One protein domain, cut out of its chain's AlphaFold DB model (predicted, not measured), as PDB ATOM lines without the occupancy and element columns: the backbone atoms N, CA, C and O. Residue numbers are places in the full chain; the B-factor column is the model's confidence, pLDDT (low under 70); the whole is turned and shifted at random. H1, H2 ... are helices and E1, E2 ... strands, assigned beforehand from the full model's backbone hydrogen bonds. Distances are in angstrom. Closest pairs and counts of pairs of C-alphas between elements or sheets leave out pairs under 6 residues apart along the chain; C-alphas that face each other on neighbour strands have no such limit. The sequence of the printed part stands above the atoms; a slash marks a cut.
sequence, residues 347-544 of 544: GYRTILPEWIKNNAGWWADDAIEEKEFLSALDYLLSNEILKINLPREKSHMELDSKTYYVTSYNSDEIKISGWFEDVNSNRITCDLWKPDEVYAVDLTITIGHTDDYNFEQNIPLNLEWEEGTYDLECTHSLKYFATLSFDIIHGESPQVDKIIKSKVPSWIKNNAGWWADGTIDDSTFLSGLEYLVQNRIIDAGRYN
ATOM      1  N   GLY A 347      -3.234 -25.448   7.764       30.36
ATOM      2  CA  GLY A 347      -4.627 -24.985   7.874       30.36
ATOM      3  C   GLY A 347      -5.558 -25.006   6.658       30.36
ATOM      4  O   GLY A 347      -5.650 -24.017   5.930       30.36
ATOM      5  N   TYR A 348      -6.405 -26.035   6.577       27.50
ATOM      6  CA  TYR A 348      -7.737 -25.905   5.978       27.50
ATOM      7  C   TYR A 348      -8.543 -24.881   6.797       27.50
ATOM      8  O   TYR A 348      -8.963 -25.155   7.917       27.50
ATOM      9  N   ARG A 349      -8.747 -23.674   6.256       34.03
ATOM     10  CA  ARG A 349      -9.746 -22.724   6.768       34.03
ATOM     11  C   ARG A 349     -11.078 -22.988   6.072       34.03
ATOM     12  O   ARG A 349     -11.382 -22.345   5.070       34.03
ATOM     13  N   THR A 350     -11.907 -23.864   6.627       43.53
ATOM     14  CA  THR A 350     -13.348 -23.593   6.618       43.53
ATOM     15  C   THR A 350     -13.542 -22.418   7.570       43.53
ATOM     16  O   THR A 350     -13.335 -22.541   8.772       43.53
ATOM     17  N   ILE A 351     -13.818 -21.222   7.040       52.72
ATOM     18  CA  ILE A 351     -14.079 -20.057   7.893       52.72
ATOM     19  C   ILE A 351     -15.452 -20.287   8.531       52.72
ATOM     20  O   ILE A 351     -16.474 -19.881   7.978       52.72
ATOM     21  N   LEU A 352     -15.468 -20.975   9.674       60.56
ATOM     22  CA  LEU A 352     -16.623 -21.012  10.557       60.56
ATOM     23  C   LEU A 352     -16.978 -19.557  10.894       60.56
ATOM     24  O   LEU A 352     -16.092 -18.795  11.291       60.56
ATOM     25  N   PRO A 353     -18.237 -19.131  10.704       73.06
ATOM     26  CA  PRO A 353     -18.633 -17.777  11.048       73.06
ATOM     27  C   PRO A 353     -18.298 -17.451  12.508       73.06
ATOM     28  O   PRO A 353     -18.566 -18.251  13.402       73.06
ATOM     29  N   GLU A 354     -17.778 -16.250  12.758       75.69
ATOM     30  CA  GLU A 354     -17.302 -15.827  14.087       75.69
ATOM     31  C   GLU A 354     -18.364 -15.978  15.193       75.69
ATOM     32  O   GLU A 354     -18.053 -16.229  16.354       75.69
ATOM     33  N   TRP A 355     -19.647 -15.880  14.837       84.62
ATOM     34  CA  TRP A 355     -20.742 -16.047  15.790       84.62
ATOM     35  C   TRP A 355     -20.820 -17.463  16.387       84.62
ATOM     36  O   TRP A 355     -21.278 -17.609  17.516       84.62
ATOM     37  N   ILE A 356     -20.325 -18.492  15.693       87.44
ATOM     38  CA  ILE A 356     -20.268 -19.862  16.224       87.44
ATOM     39  C   ILE A 356     -19.200 -19.985  17.315       87.44
ATOM     40  O   ILE A 356     -19.435 -20.673  18.307       87.44
ATOM     41  N   LYS A 357     -18.067 -19.277  17.184       85.69
ATOM     42  CA  LYS A 357     -17.033 -19.213  18.234       85.69
ATOM     43  C   LYS A 357     -17.579 -18.601  19.515       85.69
ATOM     44  O   LYS A 357     -17.346 -19.132  20.596       85.69
ATOM     45  N   ASN A 358     -18.379 -17.542  19.387       88.75
ATOM     46  CA  ASN A 358     -19.043 -16.930  20.537       88.75
ATOM     47  C   ASN A 358     -19.998 -17.913  21.227       88.75
ATOM     48  O   ASN A 358     -19.951 -18.047  22.445       88.75
ATOM     49  N   ASN A 359     -20.807 -18.649  20.458       89.56
ATOM     50  CA  ASN A 359     -21.704 -19.661  21.018       89.56
ATOM     51  C   ASN A 359     -20.930 -20.797  21.711       89.56
ATOM     52  O   ASN A 359     -21.355 -21.264  22.762       89.56
ATOM     53  N   ALA A 360     -19.788 -21.220  21.160       89.00
ATOM     54  CA  ALA A 360     -18.925 -22.227  21.776       89.00
ATOM     55  C   ALA A 360     -18.359 -21.760  23.129       89.00
ATOM     56  O   ALA A 360     -18.391 -22.522  24.097       89.00
ATOM     57  N   GLY A 361     -17.915 -20.502  23.216       90.31
ATOM     58  CA  GLY A 361     -17.441 -19.898  24.464       90.31
ATOM     59  C   GLY A 361     -18.557 -19.770  25.498       90.31
ATOM     60  O   GLY A 361     -18.409 -20.207  26.634       90.31
ATOM     61  N   TRP A 362     -19.727 -19.275  25.087       93.94
ATOM     62  CA  TRP A 362     -20.887 -19.188  25.975       93.94
ATOM     63  C   TRP A 362     -21.354 -20.552  26.474       93.94
ATOM     64  O   TRP A 362     -21.795 -20.663  27.612       93.94
ATOM     65  N   TRP A 363     -21.254 -21.598  25.654       93.12
ATOM     66  CA  TRP A 363     -21.597 -22.944  26.093       93.12
ATOM     67  C   TRP A 363     -20.586 -23.473  27.111       93.12
ATOM     68  O   TRP A 363     -20.986 -24.042  28.128       93.12
ATOM     69  N   ALA A 364     -19.290 -23.256  26.880       92.38
ATOM     70  CA  ALA A 364     -18.234 -23.652  27.808       92.38
ATOM     71  C   ALA A 364     -18.364 -22.968  29.181       92.38
ATOM     72  O   ALA A 364     -18.171 -23.630  30.200       92.38
ATOM     73  N   ASP A 365     -18.777 -21.700  29.193       92.69
ATOM     74  CA  ASP A 365     -18.984 -20.884  30.396       92.69
ATOM     75  C   ASP A 365     -20.359 -21.073  31.065       92.69
ATOM     76  O   ASP A 365     -20.715 -20.315  31.970       92.69
ATOM     77  N   ASP A 366     -21.159 -22.053  30.623       90.25
ATOM     78  CA  ASP A 366     -22.529 -22.293  31.109       90.25
ATOM     79  C   ASP A 366     -23.489 -21.094  30.915       90.25
ATOM     80  O   ASP A 366     -24.522 -20.991  31.579       90.25
ATOM     81  N   ALA A 367     -23.170 -20.179  29.995       91.81
ATOM     82  CA  ALA A 367     -23.985 -19.009  29.668       91.81
ATOM     83  C   ALA A 367     -25.111 -19.309  28.660       91.81
ATOM     84  O   ALA A 367     -26.098 -18.574  28.631       91.81
ATOM     85  N   ILE A 368     -24.976 -20.376  27.861       89.44
ATOM     86  CA  ILE A 368     -26.053 -20.965  27.047       89.44
ATOM     87  C   ILE A 368     -26.170 -22.468  27.313       89.44
ATOM     88  O   ILE A 368     -25.198 -23.129  27.691       89.44
ATOM     89  N   GLU A 369     -27.360 -23.023  27.094       84.88
ATOM     90  CA  GLU A 369     -27.606 -24.455  27.271       84.88
ATOM     91  C   GLU A 369     -27.003 -25.284  26.118       84.88
ATOM     92  O   GLU A 369     -26.908 -24.833  24.977       84.88
ATOM     93  N   GLU A 370     -26.647 -26.551  26.380       82.31
ATOM     94  CA  GLU A 370     -26.105 -27.472  25.359       82.31
ATOM     95  C   GLU A 370     -27.009 -27.579  24.128       82.31
ATOM     96  O   GLU A 370     -26.529 -27.573  22.998       82.31
ATOM     97  N   LYS A 371     -28.329 -27.599  24.334       82.12
ATOM     98  CA  LYS A 371     -29.303 -27.619  23.240       82.12
ATOM     99  C   LYS A 371     -29.172 -26.398  22.325       82.12
ATOM    100  O   LYS A 371     -29.286 -26.551  21.115       82.12
ATOM    101  N   GLU A 372     -28.933 -25.209  22.879       80.62
ATOM    102  CA  GLU A 372     -28.789 -23.974  22.099       80.62
ATOM    103  C   GLU A 372     -27.515 -24.005  21.250       80.62
ATOM    104  O   GLU A 372     -27.535 -23.615  20.081       80.62
ATOM    105  N   PHE A 373     -26.427 -24.548  21.804       86.12
ATOM    106  CA  PHE A 373     -25.190 -24.762  21.058       86.12
ATOM    107  C   PHE A 373     -25.361 -25.797  19.935       86.12
ATOM    108  O   PHE A 373     -24.970 -25.545  18.795       86.12
ATOM    109  N   LEU A 374     -26.010 -26.930  20.215       82.31
ATOM    110  CA  LEU A 374     -26.278 -27.961  19.208       82.31
ATOM    111  C   LEU A 374     -27.207 -27.457  18.094       82.31
ATOM    112  O   LEU A 374     -26.968 -27.763  16.932       82.31
ATOM    113  N   SER A 375     -28.210 -26.628  18.407       79.69
ATOM    114  CA  SER A 375     -29.058 -25.983  17.390       79.69
ATOM    115  C   SER A 375     -28.283 -25.021  16.482       79.69
ATOM    116  O   SER A 375     -28.623 -24.871  15.310       79.69
ATOM    117  N   ALA A 376     -27.228 -24.374  16.986       80.62
ATOM    118  CA  ALA A 376     -26.356 -23.545  16.159       80.62
ATOM    119  C   ALA A 376     -25.531 -24.383  15.167       80.62
ATOM    120  O   ALA A 376     -25.366 -23.972  14.020       80.62
ATOM    121  N   LEU A 377     -25.049 -25.557  15.586       78.81
ATOM    122  CA  LEU A 377     -24.359 -26.506  14.705       78.81
ATOM    123  C   LEU A 377     -25.310 -27.109  13.664       78.81
ATOM    124  O   LEU A 377     -24.959 -27.179  12.490       78.81
ATOM    125  N   ASP A 378     -26.524 -27.465  14.086       71.75
ATOM    126  CA  ASP A 378     -27.605 -27.943  13.220       71.75
ATOM    127  C   ASP A 378     -27.896 -26.935  12.097       71.75
ATOM    128  O   ASP A 378     -27.867 -27.282  10.921       71.75
ATOM    129  N   TYR A 379     -28.009 -25.645  12.435       74.75
ATOM    130  CA  TYR A 379     -28.166 -24.572  11.452       74.75
ATOM    131  C   TYR A 379     -27.024 -24.512  10.422       74.75
ATOM    132  O   TYR A 379     -27.285 -24.270   9.240       74.75
ATOM    133  N   LEU A 380     -25.765 -24.711  10.839       70.12
ATOM    134  CA  LEU A 380     -24.635 -24.720   9.902       70.12
ATOM    135  C   LEU A 380     -24.713 -25.889   8.921       70.12
ATOM    136  O   LEU A 380     -24.382 -25.702   7.749       70.12
ATOM    137  N   LEU A 381     -25.139 -27.061   9.396       66.75
ATOM    138  CA  LEU A 381     -25.307 -28.265   8.584       66.75
ATOM    139  C   LEU A 381     -26.485 -28.102   7.611       66.75
ATOM    140  O   LEU A 381     -26.308 -28.273   6.410       66.75
ATOM    141  N   SER A 382     -27.653 -27.650   8.086       59.62
ATOM    142  CA  SER A 382     -28.850 -27.464   7.245       59.62
ATOM    143  C   SER A 382     -28.688 -26.424   6.134       59.62
ATOM    144  O   SER A 382     -29.427 -26.451   5.155       59.62
ATOM    145  N   ASN A 383     -27.772 -25.464   6.296       61.41
ATOM    146  CA  ASN A 383     -27.515 -24.409   5.310       61.41
ATOM    147  C   ASN A 383     -26.224 -24.648   4.509       61.41
ATOM    148  O   ASN A 383     -25.757 -23.727   3.839       61.41
ATOM    149  N   GLU A 384     -25.627 -25.843   4.603       61.38
ATOM    150  CA  GLU A 384     -24.364 -26.211   3.944       61.38
ATOM    151  C   GLU A 384     -23.184 -25.259   4.248       61.38
ATOM    152  O   GLU A 384     -22.223 -25.164   3.481       61.38
ATOM    153  N   ILE A 385     -23.235 -24.540   5.376       62.81
ATOM    154  CA  ILE A 385     -22.150 -23.661   5.844       62.81
ATOM    155  C   ILE A 385     -21.010 -24.510   6.426       62.81
ATOM    156  O   ILE A 385     -19.837 -24.155   6.306       62.81
ATOM    157  N   LEU A 386     -21.362 -25.644   7.036       61.66
ATOM    158  CA  LEU A 386     -20.451 -26.686   7.492       61.66
ATOM    159  C   LEU A 386     -20.765 -27.972   6.718       61.66
ATOM    160  O   LEU A 386     -21.899 -28.438   6.754       61.66
ATOM    161  N   LYS A 387     -19.768 -28.545   6.034       56.16
ATOM    162  CA  LYS A 387     -19.860 -29.874   5.410       56.16
ATOM    163  C   LYS A 387     -18.979 -30.849   6.179       56.16
ATOM    164  O   LYS A 387     -17.798 -30.570   6.376       56.16
ATOM    165  N   ILE A 388     -19.561 -31.962   6.617       55.16
ATOM    166  CA  ILE A 388     -18.859 -33.071   7.272       55.16
ATOM    167  C   ILE A 388     -19.026 -34.277   6.343       55.16
ATOM    168  O   ILE A 388     -20.143 -34.770   6.183       55.16
ATOM    169  N   ASN A 389     -17.945 -34.710   5.690       47.34
ATOM    170  CA  ASN A 389     -17.974 -35.878   4.805       47.34
ATOM    171  C   ASN A 389     -18.128 -37.147   5.651       47.34
ATOM    172  O   ASN A 389     -17.218 -37.513   6.394       47.34
ATOM    173  N   LEU A 390     -19.288 -37.800   5.553       47.34
ATOM    174  CA  LEU A 390     -19.545 -39.114   6.136       47.34
ATOM    175  C   LEU A 390     -20.302 -39.991   5.129       47.34
ATOM    176  O   LEU A 390     -21.203 -39.483   4.455       47.34
ATOM    177  N   PRO A 391     -20.011 -41.303   5.076       41.25
ATOM    178  CA  PRO A 391     -20.718 -42.230   4.201       41.25
ATOM    179  C   PRO A 391     -22.206 -42.321   4.583       41.25
ATOM    180  O   PRO A 391     -22.552 -42.537   5.746       41.25
ATOM    181  N   ARG A 392     -23.102 -42.163   3.597       46.38
ATOM    182  CA  ARG A 392     -24.567 -42.180   3.781       46.38
ATOM    183  C   ARG A 392     -25.065 -43.584   4.144       46.38
ATOM    184  O   ARG A 392     -24.990 -44.513   3.336       46.38
ATOM    185  N   GLU A 393     -25.638 -43.741   5.338       55.41
ATOM    186  CA  GLU A 393     -26.363 -44.961   5.712       55.41
ATOM    187  C   GLU A 393     -27.706 -45.018   4.962       55.41
ATOM    188  O   GLU A 393     -28.614 -44.227   5.211       55.41
ATOM    189  N   LYS A 394     -27.842 -45.979   4.034       63.38
ATOM    190  CA  LYS A 394     -29.042 -46.174   3.184       63.38
ATOM    191  C   LYS A 394     -30.296 -46.609   3.958       63.38
ATOM    192  O   LYS A 394     -31.392 -46.667   3.399       63.38
ATOM    193  N   SER A 395     -30.127 -46.963   5.227       69.44
ATOM    194  CA  SER A 395     -31.196 -47.386   6.124       69.44
ATOM    195  C   SER A 395     -30.750 -47.308   7.580       69.44
ATOM    196  O   SER A 395     -29.624 -47.698   7.884       69.44
ATOM    197  N   HIS A 396     -31.651 -46.903   8.471       79.19
ATOM    198  CA  HIS A 396     -31.444 -46.850   9.921       79.19
ATOM    199  C   HIS A 396     -32.717 -47.241  10.672       79.19
ATOM    200  O   HIS A 396     -33.830 -47.015  10.194       79.19
ATOM    201  N   MET A 397     -32.546 -47.801  11.869       81.19
ATOM    202  CA  MET A 397     -33.625 -48.087  12.812       81.19
ATOM    203  C   MET A 397     -33.119 -47.971  14.249       81.19
ATOM    204  O   MET A 397     -32.028 -48.443  14.571       81.19
ATOM    205  N   GLU A 398     -33.926 -47.382  15.125       84.44
ATOM    206  CA  GLU A 398     -33.611 -47.201  16.540       84.44
ATOM    207  C   GLU A 398     -34.839 -47.299  17.452       84.44
ATOM    208  O   GLU A 398     -35.984 -47.242  16.998       84.44
ATOM    209  N   LEU A 399     -34.555 -47.429  18.751       83.12
ATOM    210  CA  LEU A 399     -35.512 -47.363  19.853       83.12
ATOM    211  C   LEU A 399     -35.306 -46.066  20.641       83.12
ATOM    212  O   LEU A 399     -34.167 -45.627  20.824       83.12
ATOM    213  N   ASP A 400     -36.380 -45.492  21.178       81.12
ATOM    214  CA  ASP A 400     -36.300 -44.294  22.019       81.12
ATOM    215  C   ASP A 400     -35.723 -44.569  23.424       81.12
ATOM    216  O   ASP A 400     -35.118 -43.680  24.035       81.12
ATOM    217  N   SER A 401     -35.836 -45.811  23.907       81.81
ATOM    218  CA  SER A 401     -35.194 -46.305  25.128       81.81
ATOM    219  C   SER A 401     -34.651 -47.733  24.973       81.81
ATOM    220  O   SER A 401     -35.054 -48.499  24.099       81.81
ATOM    221  N   LYS A 402     -33.721 -48.107  25.860       82.31
ATOM    222  CA  LYS A 402     -33.241 -49.495  26.023       82.31
ATOM    223  C   LYS A 402     -33.959 -50.250  27.142       82.31
ATOM    224  O   LYS A 402     -33.825 -51.463  27.232       82.31
ATOM    225  N   THR A 403     -34.691 -49.541  27.996       85.81
ATOM    226  CA  THR A 403     -35.410 -50.115  29.137       85.81
ATOM    227  C   THR A 403     -36.771 -49.446  29.251       85.81
ATOM    228  O   THR A 403     -36.846 -48.215  29.219       85.81
ATOM    229  N   TYR A 404     -37.817 -50.253  29.401       87.31
ATOM    230  CA  TYR A 404     -39.202 -49.808  29.500       87.31
ATOM    231  C   TYR A 404     -39.853 -50.371  30.761       87.31
ATOM    232  O   TYR A 404     -39.607 -51.515  31.152       87.31
ATOM    233  N   TYR A 405     -40.691 -49.555  31.394       85.69
ATOM    234  CA  TYR A 405     -41.358 -49.867  32.648       85.69
ATOM    235  C   TYR A 405     -42.855 -50.070  32.437       85.69
ATOM    236  O   TYR A 405     -43.540 -49.276  31.788       85.69
ATOM    237  N   VAL A 406     -43.384 -51.138  33.026       84.25
ATOM    238  CA  VAL A 406     -44.803 -51.491  32.935       84.25
ATOM    239  C   VAL A 406     -45.412 -51.520  34.331       84.25
ATOM    240  O   VAL A 406     -44.886 -52.165  35.241       84.25
ATOM    241  N   THR A 407     -46.548 -50.841  34.511       79.00
ATOM    242  CA  THR A 407     -47.317 -50.874  35.765       79.00
ATOM    243  C   THR A 407     -48.810 -51.058  35.502       79.00
ATOM    244  O   THR A 407     -49.295 -50.899  34.385       79.00
ATOM    245  N   SER A 408     -49.583 -51.337  36.553       68.00
ATOM    246  CA  SER A 408     -51.047 -51.436  36.465       68.00
ATOM    247  C   SER A 408     -51.768 -50.106  36.200       68.00
ATOM    248  O   SER A 408     -52.976 -50.123  35.975       68.00
ATOM    249  N   TYR A 409     -51.072 -48.965  36.281       56.47
ATOM    250  CA  TYR A 409     -51.676 -47.627  36.189       56.47
ATOM    251  C   TYR A 409     -51.139 -46.789  35.023       56.47
ATOM    252  O   TYR A 409     -51.859 -45.928  34.522       56.47
ATOM    253  N   ASN A 410     -49.894 -47.028  34.610       59.22
ATOM    254  CA  ASN A 410     -49.225 -46.360  33.498       59.22
ATOM    255  C   ASN A 410     -48.136 -47.288  32.937       59.22
ATOM    256  O   ASN A 410     -47.314 -47.793  33.707       59.22
ATOM    257  N   SER A 411     -48.130 -47.515  31.630       73.00
ATOM    258  CA  SER A 411     -47.104 -48.312  30.952       73.00
ATOM    259  C   SER A 411     -46.374 -47.429  29.957       73.00
ATOM    260  O   SER A 411     -47.013 -46.603  29.303       73.00
ATOM    261  N   ASP A 412     -45.066 -47.627  29.819       79.88
ATOM    262  CA  ASP A 412     -44.309 -47.001  28.740       79.88
ATOM    263  C   ASP A 412     -44.801 -47.502  27.364       79.88
ATOM    264  O   ASP A 412     -45.360 -48.594  27.231       79.88
ATOM    265  N   GLU A 413     -44.588 -46.701  26.321       84.94
ATOM    266  CA  GLU A 413     -44.750 -47.125  24.928       84.94
ATOM    267  C   GLU A 413     -43.362 -47.282  24.312       84.94
ATOM    268  O   GLU A 413     -42.517 -46.404  24.472       84.94
ATOM    269  N   ILE A 414     -43.126 -48.382  23.594       85.75
ATOM    270  CA  ILE A 414     -41.897 -48.533  22.811       85.75
ATOM    271  C   ILE A 414     -42.066 -47.721  21.540       85.75
ATOM    272  O   ILE A 414     -42.996 -47.990  20.777       85.75
ATOM    273  N   LYS A 415     -41.158 -46.784  21.270       85.56
ATOM    274  CA  LYS A 415     -41.139 -46.052  20.006       85.56
ATOM    275  C   LYS A 415     -39.973 -46.520  19.146       85.56
ATOM    276  O   LYS A 415     -38.805 -46.373  19.502       85.56
ATOM    277  N   ILE A 416     -40.320 -47.063  17.983       86.12
ATOM    278  CA  ILE A 416     -39.387 -47.472  16.936       86.12
ATOM    279  C   ILE A 416     -39.400 -46.397  15.855       86.12
ATOM    280  O   ILE A 416     -40.464 -46.067  15.327       86.12
ATOM    281  N   SER A 417     -38.236 -45.871  15.489       82.00
ATOM    282  CA  SER A 417     -38.112 -44.876  14.419       82.00
ATOM    283  C   SER A 417     -36.901 -45.127  13.533       82.00
ATOM    284  O   SER A 417     -35.966 -45.822  13.925       82.00
ATOM    285  N   GLY A 418     -36.915 -44.567  12.328       80.56
ATOM    286  CA  GLY A 418     -35.797 -44.679  11.399       80.56
ATOM    287  C   GLY A 418     -36.144 -44.224   9.987       80.56
ATOM    288  O   GLY A 418     -37.181 -43.600   9.761       80.56
ATOM    289  N   TRP A 419     -35.274 -44.560   9.036       76.31
ATOM    290  CA  TRP A 419     -35.457 -44.289   7.608       76.31
ATOM    291  C   TRP A 419     -34.958 -45.464   6.764       76.31
ATOM    292  O   TRP A 419     -34.079 -46.211   7.192       76.31
ATOM    293  N   PHE A 420     -35.497 -45.651   5.558       73.06
ATOM    294  CA  PHE A 420     -34.924 -46.589   4.586       73.06
ATOM    295  C   PHE A 420     -35.210 -46.181   3.139       73.06
ATOM    296  O   PHE A 420     -36.344 -45.884   2.769       73.06
ATOM    297  N   GLU A 421     -34.178 -46.224   2.301       66.56
ATOM    298  CA  GLU A 421     -34.245 -45.856   0.884       66.56
ATOM    299  C   GLU A 421     -34.470 -47.100   0.001       66.56
ATOM    300  O   GLU A 421     -33.571 -47.544  -0.715       66.56
ATOM    301  N   ASP A 422     -35.663 -47.708   0.048       62.91
ATOM    302  CA  ASP A 422     -36.051 -48.761  -0.909       62.91
ATOM    303  C   ASP A 422     -37.416 -48.478  -1.554       62.91
ATOM    304  O   ASP A 422     -38.435 -48.313  -0.882       62.91
ATOM    305  N   VAL A 423     -37.423 -48.459  -2.889       53.09
ATOM    306  CA  VAL A 423     -38.581 -48.197  -3.758       53.09
ATOM    307  C   VAL A 423     -39.432 -49.439  -4.048       53.09
ATOM    308  O   VAL A 423     -40.515 -49.319  -4.615       53.09
ATOM    309  N   ASN A 424     -38.962 -50.642  -3.692       55.66
ATOM    310  CA  ASN A 424     -39.618 -51.898  -4.082       55.66
ATOM    311  C   ASN A 424     -40.664 -52.397  -3.073       55.66
ATOM    312  O   ASN A 424     -41.561 -53.155  -3.442       55.66
ATOM    313  N   SER A 425     -40.557 -52.001  -1.803       62.66
ATOM    314  CA  SER A 425     -41.499 -52.379  -0.747       62.66
ATOM    315  C   SER A 425     -41.515 -51.312   0.338       62.66
ATOM    316  O   SER A 425     -40.483 -50.999   0.922       62.66
ATOM    317  N   ASN A 426     -42.696 -50.802   0.671       66.38
ATOM    318  CA  ASN A 426     -42.878 -49.841   1.757       66.38
ATOM    319  C   ASN A 426     -43.051 -50.509   3.130       66.38
ATOM    320  O   ASN A 426     -43.582 -49.879   4.037       66.38
ATOM    321  N   ARG A 427     -42.676 -51.785   3.280       71.50
ATOM    322  CA  ARG A 427     -42.910 -52.568   4.498       71.50
ATOM    323  C   ARG A 427     -41.611 -53.151   5.034       71.50
ATOM    324  O   ARG A 427     -40.979 -53.953   4.347       71.50
ATOM    325  N   ILE A 428     -41.275 -52.794   6.270       79.19
ATOM    326  CA  ILE A 428     -40.341 -53.557   7.107       79.19
ATOM    327  C   ILE A 428     -41.164 -54.552   7.924       79.19
ATOM    328  O   ILE A 428     -42.202 -54.174   8.470       79.19
ATOM    329  N   THR A 429     -40.698 -55.795   7.991       83.31
ATOM    330  CA  THR A 429     -41.277 -56.863   8.807       83.31
ATOM    331  C   THR A 429     -40.318 -57.185   9.938       83.31
ATOM    332  O   THR A 429     -39.187 -57.568   9.665       83.31
ATOM    333  N   CYS A 430     -40.758 -57.064  11.186       85.38
ATOM    334  CA  CYS A 430     -39.944 -57.446  12.337       85.38
ATOM    335  C   CYS A 430     -40.556 -58.617  13.099       85.38
ATOM    336  O   CYS A 430     -41.746 -58.578  13.412       85.38
ATOM    337  N   ASP A 431     -39.717 -59.604  13.409       84.19
ATOM    338  CA  ASP A 431     -40.021 -60.749  14.256       84.19
ATOM    339  C   ASP A 431     -39.569 -60.439  15.690       84.19
ATOM    340  O   ASP A 431     -38.429 -60.032  15.929       84.19
ATOM    341  N   LEU A 432     -40.485 -60.587  16.650       85.81
ATOM    342  CA  LEU A 432     -40.238 -60.296  18.060       85.81
ATOM    343  C   LEU A 432     -39.924 -61.583  18.829       85.81
ATOM    344  O   LEU A 432     -40.753 -62.493  18.933       85.81
ATOM    345  N   TRP A 433     -38.749 -61.609  19.440       84.94
ATOM    346  CA  TRP A 433     -38.257 -62.683  20.284       84.94
ATOM    347  C   TRP A 433     -38.456 -62.303  21.749       84.94
ATOM    348  O   TRP A 433     -37.991 -61.258  22.209       84.94
ATOM    349  N   LYS A 434     -39.202 -63.139  22.473       84.19
ATOM    350  CA  LYS A 434     -39.442 -62.976  23.910       84.19
ATOM    351  C   LYS A 434     -38.255 -63.503  24.730       84.19
ATOM    352  O   LYS A 434     -37.514 -64.349  24.221       84.19
ATOM    353  N   PRO A 435     -38.115 -63.076  25.999       83.31
ATOM    354  CA  PRO A 435     -37.126 -63.635  26.911       83.31
ATOM    355  C   PRO A 435     -37.232 -65.163  26.974       83.31
ATOM    356  O   PRO A 435     -38.328 -65.703  27.099       83.31
ATOM    357  N   ASP A 436     -36.094 -65.852  26.880       74.31
ATOM    358  CA  ASP A 436     -35.963 -67.311  27.019       74.31
ATOM    359  C   ASP A 436     -36.794 -68.185  26.040       74.31
ATOM    360  O   ASP A 436     -36.862 -69.407  26.208       74.31
ATOM    361  N   GLU A 437     -37.375 -67.604  24.982       71.69
ATOM    362  CA  GLU A 437     -38.155 -68.324  23.966       71.69
ATOM    363  C   GLU A 437     -37.303 -68.774  22.767       71.69
ATOM    364  O   GLU A 437     -36.400 -68.082  22.301       71.69
ATOM    365  N   VAL A 438     -37.608 -69.963  22.234       61.03
ATOM    366  CA  VAL A 438     -36.855 -70.583  21.117       61.03
ATOM    367  C   VAL A 438     -37.475 -70.260  19.750       61.03
ATOM    368  O   VAL A 438     -36.840 -70.451  18.713       61.03
ATOM    369  N   TYR A 439     -38.712 -69.767  19.737       62.19
ATOM    370  CA  TYR A 439     -39.437 -69.379  18.532       62.19
ATOM    371  C   TYR A 439     -39.894 -67.926  18.667       62.19
ATOM    372  O   TYR A 439     -40.420 -67.543  19.712       62.19
ATOM    373  N   ALA A 440     -39.721 -67.132  17.609       61.31
ATOM    374  CA  ALA A 440     -40.300 -65.798  17.551       61.31
ATOM    375  C   ALA A 440     -41.827 -65.888  17.699       61.31
ATOM    376  O   ALA A 440     -42.471 -66.796  17.167       61.31
ATOM    377  N   VAL A 441     -42.411 -64.948  18.436       57.59
ATOM    378  CA  VAL A 441     -43.868 -64.821  18.506       57.59
ATOM    379  C   VAL A 441     -44.328 -64.178  17.199       57.59
ATOM    380  O   VAL A 441     -43.711 -63.206  16.775       57.59
ATOM    381  N   ASP A 442     -45.395 -64.707  16.579       48.97
ATOM    382  CA  ASP A 442     -46.005 -64.275  15.297       48.97
ATOM    383  C   ASP A 442     -46.571 -62.826  15.329       48.97
ATOM    384  O   ASP A 442     -47.703 -62.554  14.921       48.97
ATOM    385  N   LEU A 443     -45.825 -61.857  15.858       56.59
ATOM    386  CA  LEU A 443     -46.150 -60.441  15.838       56.59
ATOM    387  C   LEU A 443     -45.347 -59.775  14.722       56.59
ATOM    388  O   LEU A 443     -44.320 -59.152  14.959       56.59
ATOM    389  N   THR A 444     -45.842 -59.889  13.493       59.19
ATOM    390  CA  THR A 444     -45.294 -59.156  12.348       59.19
ATOM    391  C   THR A 444     -45.605 -57.667  12.499       59.19
ATOM    392  O   THR A 444     -46.694 -57.206  12.141       59.19
ATOM    393  N   ILE A 445     -44.647 -56.886  12.998       64.81
ATOM    394  CA  ILE A 445     -44.763 -55.425  12.972       64.81
ATOM    395  C   ILE A 445     -44.489 -54.983  11.538       64.81
ATOM    396  O   ILE A 445     -43.390 -55.165  11.024       64.81
ATOM    397  N   THR A 446     -45.518 -54.446  10.883       61.25
ATOM    398  CA  THR A 446     -45.403 -53.870   9.543       61.25
ATOM    399  C   THR A 446     -45.232 -52.368   9.666       61.25
ATOM    400  O   THR A 446     -46.187 -51.670  10.003       61.25
ATOM    401  N   ILE A 447     -44.047 -51.871   9.334       65.25
ATOM    402  CA  ILE A 447     -43.748 -50.443   9.401       65.25
ATOM    403  C   ILE A 447     -43.832 -49.840   7.996       65.25
ATOM    404  O   ILE A 447     -43.114 -50.279   7.098       65.25
ATOM    405  N   GLY A 448     -44.732 -48.868   7.814       59.19
ATOM    406  CA  GLY A 448     -44.860 -48.071   6.591       59.19
ATOM    407  C   GLY A 448     -44.031 -46.789   6.662       59.19
ATOM    408  O   GLY A 448     -44.026 -46.142   7.706       59.19
ATOM    409  N   HIS A 449     -43.354 -46.410   5.576       61.78
ATOM    410  CA  HIS A 449     -42.689 -45.104   5.492       61.78
ATOM    411  C   HIS A 449     -43.633 -44.002   4.987       61.78
ATOM    412  O   HIS A 449     -44.630 -44.263   4.309       61.78
ATOM    413  N   THR A 450     -43.288 -42.763   5.322       61.03
ATOM    414  CA  THR A 450     -43.837 -41.526   4.743       61.03
ATOM    415  C   THR A 450     -43.121 -41.177   3.432       61.03
ATOM    416  O   THR A 450     -42.083 -41.766   3.135       61.03
ATOM    417  N   ASP A 451     -43.637 -40.219   2.655       56.56
ATOM    418  CA  ASP A 451     -43.042 -39.802   1.367       56.56
ATOM    419  C   ASP A 451     -41.563 -39.362   1.484       56.56
ATOM    420  O   ASP A 451     -40.827 -39.415   0.503       56.56
ATOM    421  N   ASP A 452     -41.114 -39.016   2.694       61.16
ATOM    422  CA  ASP A 452     -39.737 -38.621   3.013       61.16
ATOM    423  C   ASP A 452     -38.861 -39.799   3.496       61.16
ATOM    424  O   ASP A 452     -37.868 -39.590   4.190       61.16
ATOM    425  N   TYR A 453     -39.241 -41.051   3.202       68.94
ATOM    426  CA  TYR A 453     -38.521 -42.291   3.565       68.94
ATOM    427  C   TYR A 453     -38.381 -42.579   5.073       68.94
ATOM    428  O   TYR A 453     -37.786 -43.587   5.461       68.94
ATOM    429  N   ASN A 454     -38.969 -41.738   5.926       75.50
ATOM    430  CA  ASN A 454     -38.967 -41.877   7.380       75.50
ATOM    431  C   ASN A 454     -40.133 -42.734   7.874       75.50
ATOM    432  O   ASN A 454     -41.232 -42.691   7.308       75.50
ATOM    433  N   PHE A 455     -39.924 -43.439   8.985       80.62
ATOM    434  CA  PHE A 455     -40.960 -44.192   9.680       80.62
ATOM    435  C   PHE A 455     -40.917 -44.007  11.198       80.62
ATOM    436  O   PHE A 455     -39.866 -43.783  11.800       80.62
ATOM    437  N   GLU A 456     -42.086 -44.159  11.813       82.75
ATOM    438  CA  GLU A 456     -42.273 -44.163  13.260       82.75
ATOM    439  C   GLU A 456     -43.419 -45.119  13.617       82.75
ATOM    440  O   GLU A 456     -44.489 -45.066  13.008       82.75
ATOM    441  N   GLN A 457     -43.196 -45.997  14.593       85.19
ATOM    442  CA  GLN A 457     -44.184 -46.948  15.090       85.19
ATOM    443  C   GLN A 457     -44.100 -47.042  16.613       85.19
ATOM    444  O   GLN A 457     -43.046 -47.356  17.162       85.19
ATOM    445  N   ASN A 458     -45.239 -46.854  17.278       86.00
ATOM    446  CA  ASN A 458     -45.355 -47.044  18.722       86.00
ATOM    447  C   ASN A 458     -45.981 -48.407  19.031       86.00
ATOM    448  O   ASN A 458     -46.934 -48.821  18.360       86.00
ATOM    449  N   ILE A 459     -45.467 -49.093  20.050       85.94
ATOM    450  CA  ILE A 459     -45.994 -50.357  20.566       85.94
ATOM    451  C   ILE A 459     -46.421 -50.130  22.020       85.94
ATOM    452  O   ILE A 459     -45.568 -49.858  22.867       85.94
ATOM    453  N   PRO A 460     -47.723 -50.239  22.335       84.06
ATOM    454  CA  PRO A 460     -48.192 -50.079  23.701       84.06
ATOM    455  C   PRO A 460     -47.800 -51.292  24.551       84.06
ATOM    456  O   PRO A 460     -48.048 -52.438  24.162       84.06
ATOM    457  N   LEU A 461     -47.240 -51.041  25.735       84.12
ATOM    458  CA  LEU A 461     -46.950 -52.090  26.709       84.12
ATOM    459  C   LEU A 461     -48.089 -52.262  27.713       84.12
ATOM    460  O   LEU A 461     -48.817 -51.334  28.069       84.12
ATOM    461  N   ASN A 462     -48.238 -53.485  28.205       81.75
ATOM    462  CA  ASN A 462     -49.183 -53.836  29.258       81.75
ATOM    463  C   ASN A 462     -48.596 -54.962  30.126       81.75
ATOM    464  O   ASN A 462     -47.552 -55.523  29.802       81.75
ATOM    465  N   LEU A 463     -49.277 -55.305  31.221       82.12
ATOM    466  CA  LEU A 463     -48.821 -56.320  32.184       82.12
ATOM    467  C   LEU A 463     -48.748 -57.757  31.629       82.12
ATOM    468  O   LEU A 463     -48.323 -58.654  32.350       82.12
ATOM    469  N   GLU A 464     -49.181 -58.001  30.390       81.44
ATOM    470  CA  GLU A 464     -49.050 -59.305  29.726       81.44
ATOM    471  C   GLU A 464     -47.662 -59.501  29.095       81.44
ATOM    472  O   GLU A 464     -47.312 -60.622  28.724       81.44
ATOM    473  N   TRP A 465     -46.867 -58.434  28.966       84.94
ATOM    474  CA  TRP A 465     -45.460 -58.523  28.587       84.94
ATOM    475  C   TRP A 465     -44.642 -59.009  29.782       84.94
ATOM    476  O   TRP A 465     -44.795 -58.490  30.882       84.94
ATOM    477  N   GLU A 466     -43.789 -60.003  29.578       86.06
ATOM    478  CA  GLU A 466     -42.964 -60.603  30.626       86.06
ATOM    479  C   GLU A 466     -41.738 -59.728  30.915       86.06
ATOM    480  O   GLU A 466     -41.304 -58.940  30.075       86.06
ATOM    481  N   GLU A 467     -41.184 -59.834  32.121       89.00
ATOM    482  CA  GLU A 467     -39.914 -59.176  32.429       89.00
ATOM    483  C   GLU A 467     -38.759 -59.895  31.732       89.00
ATOM    484  O   GLU A 467     -38.694 -61.125  31.729       89.00
ATOM    485  N   GLY A 468     -37.813 -59.128  31.195       88.06
ATOM    486  CA  GLY A 468     -36.616 -59.669  30.559       88.06
ATOM    487  C   GLY A 468     -36.212 -58.915  29.297       88.06
ATOM    488  O   GLY A 468     -36.768 -57.863  28.979       88.06
ATOM    489  N   THR A 469     -35.225 -59.468  28.595       90.19
ATOM    490  CA  THR A 469     -34.687 -58.906  27.352       90.19
ATOM    491  C   THR A 469     -35.448 -59.445  26.148       90.19
ATOM    492  O   THR A 469     -35.576 -60.655  25.969       90.19
ATOM    493  N   TYR A 470     -35.926 -58.529  25.320       89.88
ATOM    494  CA  TYR A 470     -36.582 -58.799  24.052       89.88
ATOM    495  C   TYR A 470     -35.647 -58.433  22.909       89.88
ATOM    496  O   TYR A 470     -35.001 -57.384  22.958       89.88
ATOM    497  N   ASP A 471     -35.646 -59.255  21.862       86.31
ATOM    498  CA  ASP A 471     -34.927 -58.978  20.621       86.31
ATOM    499  C   ASP A 471     -35.916 -58.797  19.470       86.31
ATOM    500  O   ASP A 471     -36.894 -59.528  19.322       86.31
ATOM    501  N   LEU A 472     -35.656 -57.804  18.633       87.19
ATOM    502  CA  LEU A 472     -36.425 -57.497  17.443       87.19
ATOM    503  C   LEU A 472     -35.543 -57.763  16.228       87.19
ATOM    504  O   LEU A 472     -34.574 -57.038  16.010       87.19
ATOM    505  N   GLU A 473     -35.869 -58.783  15.439       86.06
ATOM    506  CA  GLU A 473     -35.161 -59.100  14.201       86.06
ATOM    507  C   GLU A 473     -35.974 -58.609  13.005       86.06
ATOM    508  O   GLU A 473     -37.029 -59.143  12.673       86.06
ATOM    509  N   CYS A 474     -35.495 -57.554  12.358       86.06
ATOM    510  CA  CYS A 474     -36.186 -56.910  11.257       86.06
ATOM    511  C   CYS A 474     -35.629 -57.356   9.909       86.06
ATOM    512  O   CYS A 474     -34.416 -57.425   9.692       86.06
ATOM    513  N   THR A 475     -36.539 -57.579   8.968       81.06
ATOM    514  CA  THR A 475     -36.260 -57.900   7.576       81.06
ATOM    515  C   THR A 475     -37.005 -56.961   6.634       81.06
ATOM    516  O   THR A 475     -38.128 -56.520   6.882       81.06
ATOM    517  N   HIS A 476     -36.371 -56.659   5.507       77.19
ATOM    518  CA  HIS A 476     -36.953 -55.890   4.414       77.19
ATOM    519  C   HIS A 476     -36.684 -56.618   3.099       77.19
ATOM    520  O   HIS A 476     -35.572 -57.082   2.858       77.19
ATOM    521  N   SER A 477     -37.713 -56.792   2.263       71.38
ATOM    522  CA  SER A 477     -37.615 -57.532   0.991       71.38
ATOM    523  C   SER A 477     -36.930 -58.907   1.120       71.38
ATOM    524  O   SER A 477     -36.152 -59.308   0.254       71.38
ATOM    525  N   LEU A 478     -37.218 -59.629   2.216       68.12
ATOM    526  CA  LEU A 478     -36.630 -60.933   2.571       68.12
ATOM    527  C   LEU A 478     -35.117 -60.908   2.870       68.12
ATOM    528  O   LEU A 478     -34.464 -61.951   2.849       68.12
ATOM    529  N   LYS A 479     -34.547 -59.733   3.153       76.75
ATOM    530  CA  LYS A 479     -33.163 -59.558   3.607       76.75
ATOM    531  C   LYS A 479     -33.130 -59.041   5.036       76.75
ATOM    532  O   LYS A 479     -34.023 -58.308   5.451       76.75
ATOM    533  N   TYR A 480     -32.072 -59.400   5.754       79.25
ATOM    534  CA  TYR A 480     -31.756 -58.829   7.059       79.25
ATOM    535  C   TYR A 480     -31.696 -57.298   6.983       79.25
ATOM    536  O   TYR A 480     -31.079 -56.757   6.063       79.25
ATOM    537  N   PHE A 481     -32.332 -56.627   7.942       79.56
ATOM    538  CA  PHE A 481     -32.394 -55.171   8.021       79.56
ATOM    539  C   PHE A 481     -31.724 -54.645   9.295       79.56
ATOM    540  O   PHE A 481     -30.762 -53.889   9.204       79.56
ATOM    541  N   ALA A 482     -32.198 -55.059  10.473       82.19
ATOM    542  CA  ALA A 482     -31.641 -54.629  11.754       82.19
ATOM    543  C   ALA A 482     -31.992 -55.615  12.874       82.19
ATOM    544  O   ALA A 482     -32.992 -56.325  12.788       82.19
ATOM    545  N   THR A 483     -31.200 -55.595  13.948       86.69
ATOM    546  CA  THR A 483     -31.540 -56.237  15.222       86.69
ATOM    547  C   THR A 483     -31.500 -55.200  16.335       86.69
ATOM    548  O   THR A 483     -30.507 -54.484  16.468       86.69
ATOM    549  N   LEU A 484     -32.565 -55.114  17.129       86.94
ATOM    550  CA  LEU A 484     -32.669 -54.204  18.273       86.94
ATOM    551  C   LEU A 484     -33.022 -54.992  19.530       86.94
ATOM    552  O   LEU A 484     -33.831 -55.908  19.455       86.94
ATOM    553  N   SER A 485     -32.464 -54.602  20.673       88.25
ATOM    554  CA  SER A 485     -32.715 -55.268  21.957       88.25
ATOM    555  C   SER A 485     -33.163 -54.261  23.010       88.25
ATOM    556  O   SER A 485     -32.616 -53.152  23.079       88.25
ATOM    557  N   PHE A 486     -34.128 -54.644  23.840       90.06
ATOM    558  CA  PHE A 486     -34.614 -53.824  24.951       90.06
ATOM    559  C   PHE A 486     -35.078 -54.669  26.136       90.06
ATOM    560  O   PHE A 486     -35.501 -55.809  25.971       90.06
ATOM    561  N   ASP A 487     -35.040 -54.077  27.328       89.00
ATOM    562  CA  ASP A 487     -35.466 -54.720  28.568       89.00
ATOM    563  C   ASP A 487     -36.838 -54.210  29.017       89.00
ATOM    564  O   ASP A 487     -37.090 -53.001  29.031       89.00
ATOM    565  N   ILE A 488     -37.704 -55.127  29.450       90.25
ATOM    566  CA  ILE A 488     -38.946 -54.805  30.157       90.25
ATOM    567  C   ILE A 488     -38.780 -55.112  31.643       90.25
ATOM    568  O   ILE A 488     -38.347 -56.200  32.022       90.25
ATOM    569  N   ILE A 489     -39.170 -54.147  32.479       89.19
ATOM    570  CA  ILE A 489     -39.186 -54.261  33.940       89.19
ATOM    571  C   ILE A 489     -40.590 -53.912  34.449       89.19
ATOM    572  O   ILE A 489     -41.172 -52.896  34.064       89.19
ATOM    573  N   HIS A 490     -41.148 -54.727  35.341       87.81
ATOM    574  CA  HIS A 490     -42.407 -54.433  36.018       87.81
ATOM    575  C   HIS A 490     -42.134 -53.632  37.285       87.81
ATOM    576  O   HIS A 490     -41.414 -54.051  38.189       87.81
ATOM    577  N   GLY A 491     -42.753 -52.463  37.375       79.81
ATOM    578  CA  GLY A 491     -42.575 -51.572  38.512       79.81
ATOM    579  C   GLY A 491     -42.479 -50.116  38.100       79.81
ATOM    580  O   GLY A 491     -42.455 -49.773  36.922       79.81
ATOM    581  N   GLU A 492     -42.466 -49.240  39.098       71.81
ATOM    582  CA  GLU A 492     -42.342 -47.812  38.843       71.81
ATOM    583  C   GLU A 492     -40.937 -47.497  38.326       71.81
ATOM    584  O   GLU A 492     -39.934 -47.903  38.924       71.81
ATOM    585  N   SER A 493     -40.878 -46.745  37.224       72.19
ATOM    586  CA  SER A 493     -39.632 -46.152  36.752       72.19
ATOM    587  C   SER A 493     -38.977 -45.397  37.915       72.19
ATOM    588  O   SER A 493     -39.681 -44.666  38.630       72.19
ATOM    589  N   PRO A 494     -37.661 -45.561  38.154       68.94
ATOM    590  CA  PRO A 494     -36.985 -44.803  39.187       68.94
ATOM    591  C   PRO A 494     -37.254 -43.314  38.945       68.94
ATOM    592  O   PRO A 494     -36.852 -42.780  37.913       68.94
ATOM    593  N   GLN A 495     -37.938 -42.653  39.889       47.47
ATOM    594  CA  GLN A 495     -38.169 -41.202  39.902       47.47
ATOM    595  C   GLN A 495     -36.840 -40.492  40.190       47.47
ATOM    596  O   GLN A 495     -36.617 -39.899  41.241       47.47
ATOM    597  N   VAL A 496     -35.902 -40.642  39.271       46.00
ATOM    598  CA  VAL A 496     -34.733 -39.801  39.144       46.00
ATOM    599  C   VAL A 496     -35.225 -38.703  38.219       46.00
ATOM    600  O   VAL A 496     -35.627 -39.011  37.094       46.00
ATOM    601  N   ASP A 497     -35.250 -37.448  38.700       42.75
ATOM    602  CA  ASP A 497     -35.292 -36.267  37.824       42.75
ATOM    603  C   ASP A 497     -34.494 -36.638  36.594       42.75
ATOM    604  O   ASP A 497     -33.360 -37.069  36.780       42.75
ATOM    605  N   LYS A 498     -35.090 -36.621  35.396       43.69
ATOM    606  CA  LYS A 498     -34.442 -37.077  34.164       43.69
ATOM    607  C   LYS A 498     -33.162 -36.258  34.008       43.69
ATOM    608  O   LYS A 498     -33.168 -35.210  33.373       43.69
ATOM    609  N   ILE A 499     -32.070 -36.700  34.638       42.28
ATOM    610  CA  ILE A 499     -30.728 -36.205  34.436       42.28
ATOM    611  C   ILE A 499     -30.512 -36.712  33.035       42.28
ATOM    612  O   ILE A 499     -30.205 -37.887  32.827       42.28
ATOM    613  N   ILE A 500     -30.827 -35.852  32.068       45.25
ATOM    614  CA  ILE A 500     -30.446 -36.047  30.688       45.25
ATOM    615  C   ILE A 500     -28.932 -36.069  30.782       45.25
ATOM    616  O   ILE A 500     -28.275 -35.034  30.839       45.25
ATOM    617  N   LYS A 501     -28.386 -37.269  30.971       46.50
ATOM    618  CA  LYS A 501     -26.960 -37.507  30.956       46.50
ATOM    619  C   LYS A 501     -26.564 -37.027  29.576       46.50
ATOM    620  O   LYS A 501     -27.019 -37.616  28.594       46.50
ATOM    621  N   SER A 502     -25.875 -35.885  29.531       60.31
ATOM    622  CA  SER A 502     -25.540 -35.236  28.270       60.31
ATOM    623  C   SER A 502     -24.938 -36.296  27.355       60.31
ATOM    624  O   SER A 502     -24.036 -37.043  27.752       60.31
ATOM    625  N   LYS A 503     -25.525 -36.426  26.162       66.62
ATOM    626  CA  LYS A 503     -25.000 -37.325  25.137       66.62
ATOM    627  C   LYS A 503     -23.660 -36.788  24.620       66.62
ATOM    628  O   LYS A 503     -22.869 -37.570  24.112       66.62
ATOM    629  N   VAL A 504     -23.385 -35.494  24.808       77.12
ATOM    630  CA  VAL A 504     -22.134 -34.819  24.460       77.12
ATOM    631  C   VAL A 504     -21.077 -35.072  25.551       77.12
ATOM    632  O   VAL A 504     -21.263 -34.704  26.711       77.12
ATOM    633  N   PRO A 505     -19.925 -35.685  25.226       78.88
ATOM    634  CA  PRO A 505     -18.855 -35.855  26.198       78.88
ATOM    635  C   PRO A 505     -18.328 -34.520  26.734       78.88
ATOM    636  O   PRO A 505     -18.126 -33.566  25.983       78.88
ATOM    637  N   SER A 506     -17.976 -34.475  28.021       77.06
ATOM    638  CA  SER A 506     -17.471 -33.256  28.672       77.06
ATOM    639  C   SER A 506     -16.191 -32.687  28.046       77.06
ATOM    640  O   SER A 506     -15.954 -31.484  28.123       77.06
ATOM    641  N   TRP A 507     -15.372 -33.513  27.389       79.44
ATOM    642  CA  TRP A 507     -14.164 -33.043  26.707       79.44
ATOM    643  C   TRP A 507     -14.472 -32.194  25.466       79.44
ATOM    644  O   TRP A 507     -13.689 -31.308  25.136       79.44
ATOM    645  N   ILE A 508     -15.626 -32.396  24.823       83.00
ATOM    646  CA  ILE A 508     -16.070 -31.570  23.693       83.00
ATOM    647  C   ILE A 508     -16.373 -30.151  24.169       83.00
ATOM    648  O   ILE A 508     -15.981 -29.179  23.527       83.00
ATOM    649  N   LYS A 509     -17.016 -30.035  25.334       85.50
ATOM    650  CA  LYS A 509     -17.307 -28.752  25.977       85.50
ATOM    651  C   LYS A 509     -16.034 -28.001  26.366       85.50
ATOM    652  O   LYS A 509     -15.929 -26.803  26.131       85.50
ATOM    653  N   ASN A 510     -15.034 -28.717  26.880       85.25
ATOM    654  CA  ASN A 510     -13.724 -28.128  27.173       85.25
ATOM    655  C   ASN A 510     -13.032 -27.616  25.899       85.25
ATOM    656  O   ASN A 510     -12.509 -26.502  25.885       85.25
ATOM    657  N   ASN A 511     -13.077 -28.393  24.812       84.50
ATOM    658  CA  ASN A 511     -12.510 -27.986  23.527       84.50
ATOM    659  C   ASN A 511     -13.247 -26.777  22.926       84.50
ATOM    660  O   ASN A 511     -12.601 -25.927  22.324       84.50
ATOM    661  N   ALA A 512     -14.563 -26.655  23.121       85.31
ATOM    662  CA  ALA A 512     -15.340 -25.492  22.688       85.31
ATOM    663  C   ALA A 512     -14.862 -24.189  23.353       85.31
ATOM    664  O   ALA A 512     -14.680 -23.185  22.664       85.31
ATOM    665  N   GLY A 513     -14.580 -24.224  24.660       87.75
ATOM    666  CA  GLY A 513     -14.016 -23.080  25.384       87.75
ATOM    667  C   GLY A 513     -12.613 -22.721  24.894       87.75
ATOM    668  O   GLY A 513     -12.339 -21.572  24.553       87.75
ATOM    669  N   TRP A 514     -11.736 -23.718  24.745       85.62
ATOM    670  CA  TRP A 514     -10.392 -23.496  24.199       85.62
ATOM    671  C   TRP A 514     -10.405 -22.968  22.768       85.62
ATOM    672  O   TRP A 514      -9.498 -22.236  22.376       85.62
ATOM    673  N   TRP A 515     -11.408 -23.330  21.980       89.62
ATOM    674  CA  TRP A 515     -11.558 -22.843  20.620       89.62
ATOM    675  C   TRP A 515     -12.037 -21.388  20.583       89.62
ATOM    676  O   TRP A 515     -11.478 -20.577  19.843       89.62
ATOM    677  N   ALA A 516     -13.006 -21.032  21.429       90.12
ATOM    678  CA  ALA A 516     -13.501 -19.662  21.564       90.12
ATOM    679  C   ALA A 516     -12.409 -18.688  22.035       90.12
ATOM    680  O   ALA A 516     -12.291 -17.583  21.505       90.12
ATOM    681  N   ASP A 517     -11.550 -19.132  22.953       86.38
ATOM    682  CA  ASP A 517     -10.422 -18.346  23.464       86.38
ATOM    683  C   ASP A 517      -9.204 -18.335  22.519       86.38
ATOM    684  O   ASP A 517      -8.179 -17.716  22.815       86.38
ATOM    685  N   GLY A 518      -9.278 -19.043  21.385       79.69
ATOM    686  CA  GLY A 518      -8.190 -19.160  20.411       79.69
ATOM    687  C   GLY A 518      -6.998 -20.000  20.885       79.69
ATOM    688  O   GLY A 518      -5.913 -19.903  20.314       79.69
ATOM    689  N   THR A 519      -7.183 -20.811  21.931       81.69
ATOM    690  CA  THR A 519      -6.177 -21.745  22.468       81.69
ATOM    691  C   THR A 519      -5.985 -22.961  21.560       81.69
ATOM    692  O   THR A 519      -4.858 -23.441  21.423       81.69
ATOM    693  N   ILE A 520      -7.055 -23.449  20.926       76.19
ATOM    694  CA  ILE A 520      -6.991 -24.469  19.868       76.19
ATOM    695  C   ILE A 520      -7.512 -23.901  18.547       76.19
ATOM    696  O   ILE A 520      -8.314 -22.967  18.534       76.19
ATOM    697  N   ASP A 521      -7.041 -24.457  17.432       73.19
ATOM    698  CA  ASP A 521      -7.439 -24.019  16.097       73.19
ATOM    699  C   ASP A 521      -8.768 -24.641  15.631       73.19
ATOM    700  O   ASP A 521      -9.299 -25.575  16.239       73.19
ATOM    701  N   ASP A 522      -9.314 -24.094  14.540       70.56
ATOM    702  CA  ASP A 522     -10.591 -24.527  13.962       70.56
ATOM    703  C   ASP A 522     -10.574 -26.025  13.614       70.56
ATOM    704  O   ASP A 522     -11.534 -26.731  13.910       70.56
ATOM    705  N   SER A 523      -9.464 -26.539  13.073       63.94
ATOM    706  CA  SER A 523      -9.300 -27.964  12.756       63.94
ATOM    707  C   SER A 523      -9.376 -28.864  13.987       63.94
ATOM    708  O   SER A 523     -10.050 -29.890  13.952       63.94
ATOM    709  N   THR A 524      -8.741 -28.474  15.094       71.69
ATOM    710  CA  THR A 524      -8.762 -29.251  16.342       71.69
ATOM    711  C   THR A 524     -10.169 -29.301  16.934       71.69
ATOM    712  O   THR A 524     -10.585 -30.326  17.477       71.69
ATOM    713  N   PHE A 525     -10.926 -28.207  16.824       79.81
ATOM    714  CA  PHE A 525     -12.317 -28.176  17.263       79.81
ATOM    715  C   PHE A 525     -13.238 -29.015  16.358       79.81
ATOM    716  O   PHE A 525     -14.078 -29.763  16.865       79.81
ATOM    717  N   LEU A 526     -13.041 -28.957  15.035       74.12
ATOM    718  CA  LEU A 526     -13.813 -29.721  14.047       74.12
ATOM    719  C   LEU A 526     -13.714 -31.238  14.252       74.12
ATOM    720  O   LEU A 526     -14.739 -31.909  14.167       74.12
ATOM    721  N   SER A 527     -12.554 -31.775  14.644       64.00
ATOM    722  CA  SER A 527     -12.432 -33.201  14.999       64.00
ATOM    723  C   SER A 527     -13.311 -33.609  16.192       64.00
ATOM    724  O   SER A 527     -13.743 -34.756  16.305       64.00
ATOM    725  N   GLY A 528     -13.623 -32.670  17.091       73.06
ATOM    726  CA  GLY A 528     -14.619 -32.882  18.142       73.06
ATOM    727  C   GLY A 528     -16.043 -32.970  17.584       73.06
ATOM    728  O   GLY A 528     -16.819 -33.826  18.004       73.06
ATOM    729  N   LEU A 529     -16.388 -32.133  16.605       76.19
ATOM    730  CA  LEU A 529     -17.692 -32.204  15.939       76.19
ATOM    731  C   LEU A 529     -17.844 -33.495  15.132       76.19
ATOM    732  O   LEU A 529     -18.882 -34.142  15.227       76.19
ATOM    733  N   GLU A 530     -16.799 -33.918  14.421       64.31
ATOM    734  CA  GLU A 530     -16.753 -35.217  13.739       64.31
ATOM    735  C   GLU A 530     -17.048 -36.359  14.711       64.31
ATOM    736  O   GLU A 530     -17.869 -37.222  14.411       64.31
ATOM    737  N   TYR A 531     -16.470 -36.325  15.916       69.44
ATOM    738  CA  TYR A 531     -16.779 -37.300  16.958       69.44
ATOM    739  C   TYR A 531     -18.262 -37.282  17.353       69.44
ATOM    740  O   TYR A 531     -18.861 -38.349  17.511       69.44
ATOM    741  N   LEU A 532     -18.872 -36.101  17.524       71.38
ATOM    742  CA  LEU A 532     -20.295 -35.998  17.870       71.38
ATOM    743  C   LEU A 532     -21.196 -36.600  16.796       71.38
ATOM    744  O   LEU A 532     -22.189 -37.245  17.129       71.38
ATOM    745  N   VAL A 533     -20.841 -36.418  15.527       64.44
ATOM    746  CA  VAL A 533     -21.598 -36.994  14.419       64.44
ATOM    747  C   VAL A 533     -21.352 -38.503  14.310       64.44
ATOM    748  O   VAL A 533     -22.308 -39.272  14.265       64.44
ATOM    749  N   GLN A 534     -20.097 -38.959  14.387       54.75
ATOM    750  CA  GLN A 534     -19.737 -40.388  14.364       54.75
ATOM    751  C   GLN A 534     -20.398 -41.185  15.497       54.75
ATOM    752  O   GLN A 534     -20.784 -42.336  15.310       54.75
ATOM    753  N   ASN A 535     -20.556 -40.576  16.676       59.91
ATOM    754  CA  ASN A 535     -21.198 -41.204  17.834       59.91
ATOM    755  C   ASN A 535     -22.709 -40.923  17.907       59.91
ATOM    756  O   ASN A 535     -23.332 -41.225  18.926       59.91
ATOM    757  N   ARG A 536     -23.302 -40.367  16.838       61.28
ATOM    758  CA  ARG A 536     -24.748 -40.117  16.693       61.28
ATOM    759  C   ARG A 536     -25.336 -39.253  17.816       61.28
ATOM    760  O   ARG A 536     -26.469 -39.437  18.258       61.28
ATOM    761  N   ILE A 537     -24.533 -38.309  18.306       68.38
ATOM    762  CA  ILE A 537     -24.943 -37.274  19.263       68.38
ATOM    763  C   ILE A 537     -25.563 -36.089  18.508       68.38
ATOM    764  O   ILE A 537     -26.507 -35.476  19.003       68.38
ATOM    765  N   ILE A 538     -25.061 -35.816  17.298       66.94
ATOM    766  CA  ILE A 538     -25.641 -34.909  16.299       66.94
ATOM    767  C   ILE A 538     -25.978 -35.737  15.054       66.94
ATOM    768  O   ILE A 538     -25.149 -36.519  14.593       66.94
ATOM    769  N   ASP A 539     -27.180 -35.558  14.508       60.84
ATOM    770  CA  ASP A 539     -27.652 -36.261  13.312       60.84
ATOM    771  C   ASP A 539     -27.408 -35.412  12.054       60.84
ATOM    772  O   ASP A 539     -28.249 -34.613  11.647       60.84
ATOM    773  N   ALA A 540     -26.223 -35.558  11.456       51.12
ATOM    774  CA  ALA A 540     -25.881 -34.883  10.201       51.12
ATOM    775  C   ALA A 540     -26.475 -35.577   8.957       51.12
ATOM    776  O   ALA A 540     -26.496 -34.982   7.884       51.12
ATOM    777  N   GLY A 541     -26.979 -36.813   9.092       46.94
ATOM    778  CA  GLY A 541     -27.545 -37.598   7.988       46.94
ATOM    779  C   GLY A 541     -28.866 -37.042   7.454       46.94
ATOM    780  O   GLY A 541     -29.240 -37.336   6.324       46.94
ATOM    781  N   ARG A 542     -29.540 -36.180   8.224       46.25
ATOM    782  CA  ARG A 542     -30.751 -35.456   7.797       46.25
ATOM    783  C   ARG A 542     -30.515 -34.399   6.719       46.25
ATOM    784  O   ARG A 542     -31.486 -33.946   6.121       46.25
ATOM    785  N   TYR A 543     -29.273 -33.960   6.522       46.56
ATOM    786  CA  TYR A 543     -28.952 -32.772   5.722       46.56
ATOM    787  C   TYR A 543     -28.057 -33.062   4.506       46.56
ATOM    788  O   TYR A 543     -27.680 -32.117   3.816       46.56
ATOM    789  N   ASN A 544     -27.747 -34.343   4.244       38.81
ATOM    790  CA  ASN A 544     -26.913 -34.813   3.127       38.81
ATOM    791  C   ASN A 544     -27.713 -35.502   2.011       38.81
ATOM    792  O   ASN A 544     -28.497 -36.440   2.292       38.81
TER     793      ASN A 544
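This is residues 347 to 544 of the 544 residues of an uncharacterized protein of Thaumarchaeota archaeon (UniProt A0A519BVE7). The model has two lobes set well apart and joined by two long links: a helical lobe of two hairpins, H1 with H2 and H3 with H4, with little H5 near the ends of H2 and H4, and a strand lobe built as a sandwich. In the sandwich, the curled sheet E2 E8 E7 E4 E5 is face to face with the smaller sheet E1 E3 E6. The printed part has 198 residues, with five named helices and eight named strands in the order H1 H2 E1 E2 E3 E4 E5 E6 E7 E8 H3 H4 H5; the larger sheet is mixed, the smaller antiparallel, and the class is mixed, helices and strands. The whole is loose, with a radius of gyration of the C-alphas of 20.8 A and spans of 59 by 45 by 26 A.

H1, residues 354 to 364, begins at C-alpha 354 (-17.302, -15.827, 14.087), and H2, residues 370 to 382, is 18.3 A long. The strands are E1, 395 to 399; E2, 403 to 406; E3, 413 to 420; E4, 427 to 433; E5, 441 to 448; E6, 454 to 460; E7, 468 to 476, 26.4 A; and E8, 479 to 490, 34.1 A. H3 is residues 506 to 516, H4 is 522 to 534, 18.3 A, and H5, 540 to 543, ends at C-alpha 543 (-28.952, -32.772, 5.722).

H1 and H2 form a helical hairpin and touch at Asn 359 and Phe 373, their closest C-alphas, 6.2 A apart, at a shallow tilt of 27 degrees, opposite ways. H1 touches H3 at a steep tilt of 42 degrees, opposite ways, the closest C-alphas being those of Gly 361 and Gly 513, 4.8 A. H3 and H4, also a helical hairpin, touch at a shallow tilt of 30 degrees, with C-alphas 508 and 528 closest at 5.9 A. H2 touches H5 with residues 378 to 382 alone, C-alphas 382 and 543 being closest at 5.5 A. None of the helices is on either sheet. Every O i to N i+4 pair is within hydrogen-bond range in H1, H2 and H3, and 8 of 9 in H4; H5 is too short for such a pair. E1 and E3 are antiparallel, with N 398 and O 417 at 2.8 A; E3 and E6 are antiparallel, with N 416 and O 457 at 2.9 A. E2 is parallel to E8, with N 404 and O 487 at 2.9 A. E7 and E8 form a hairpin, with N 472 and O 484 at 2.8 A. E7 and E4 are antiparallel, with N 431 and O 473 at 2.8 A. E4 and E5 form a hairpin, with N 428 and O 447 at 3.2 A.

The C-alphas of Gly 347 and Ser 408, the two farthest apart, are 60.6 A from each other. The printed part has no cut. The links H2 to E1 and E8 to H3 are long, and residues 495 to 501 stand free. The mean pLDDT of the printed part is 73.0, with 73 residues under 70, among them 381 to 395, 438 to 453 and 533 to 544.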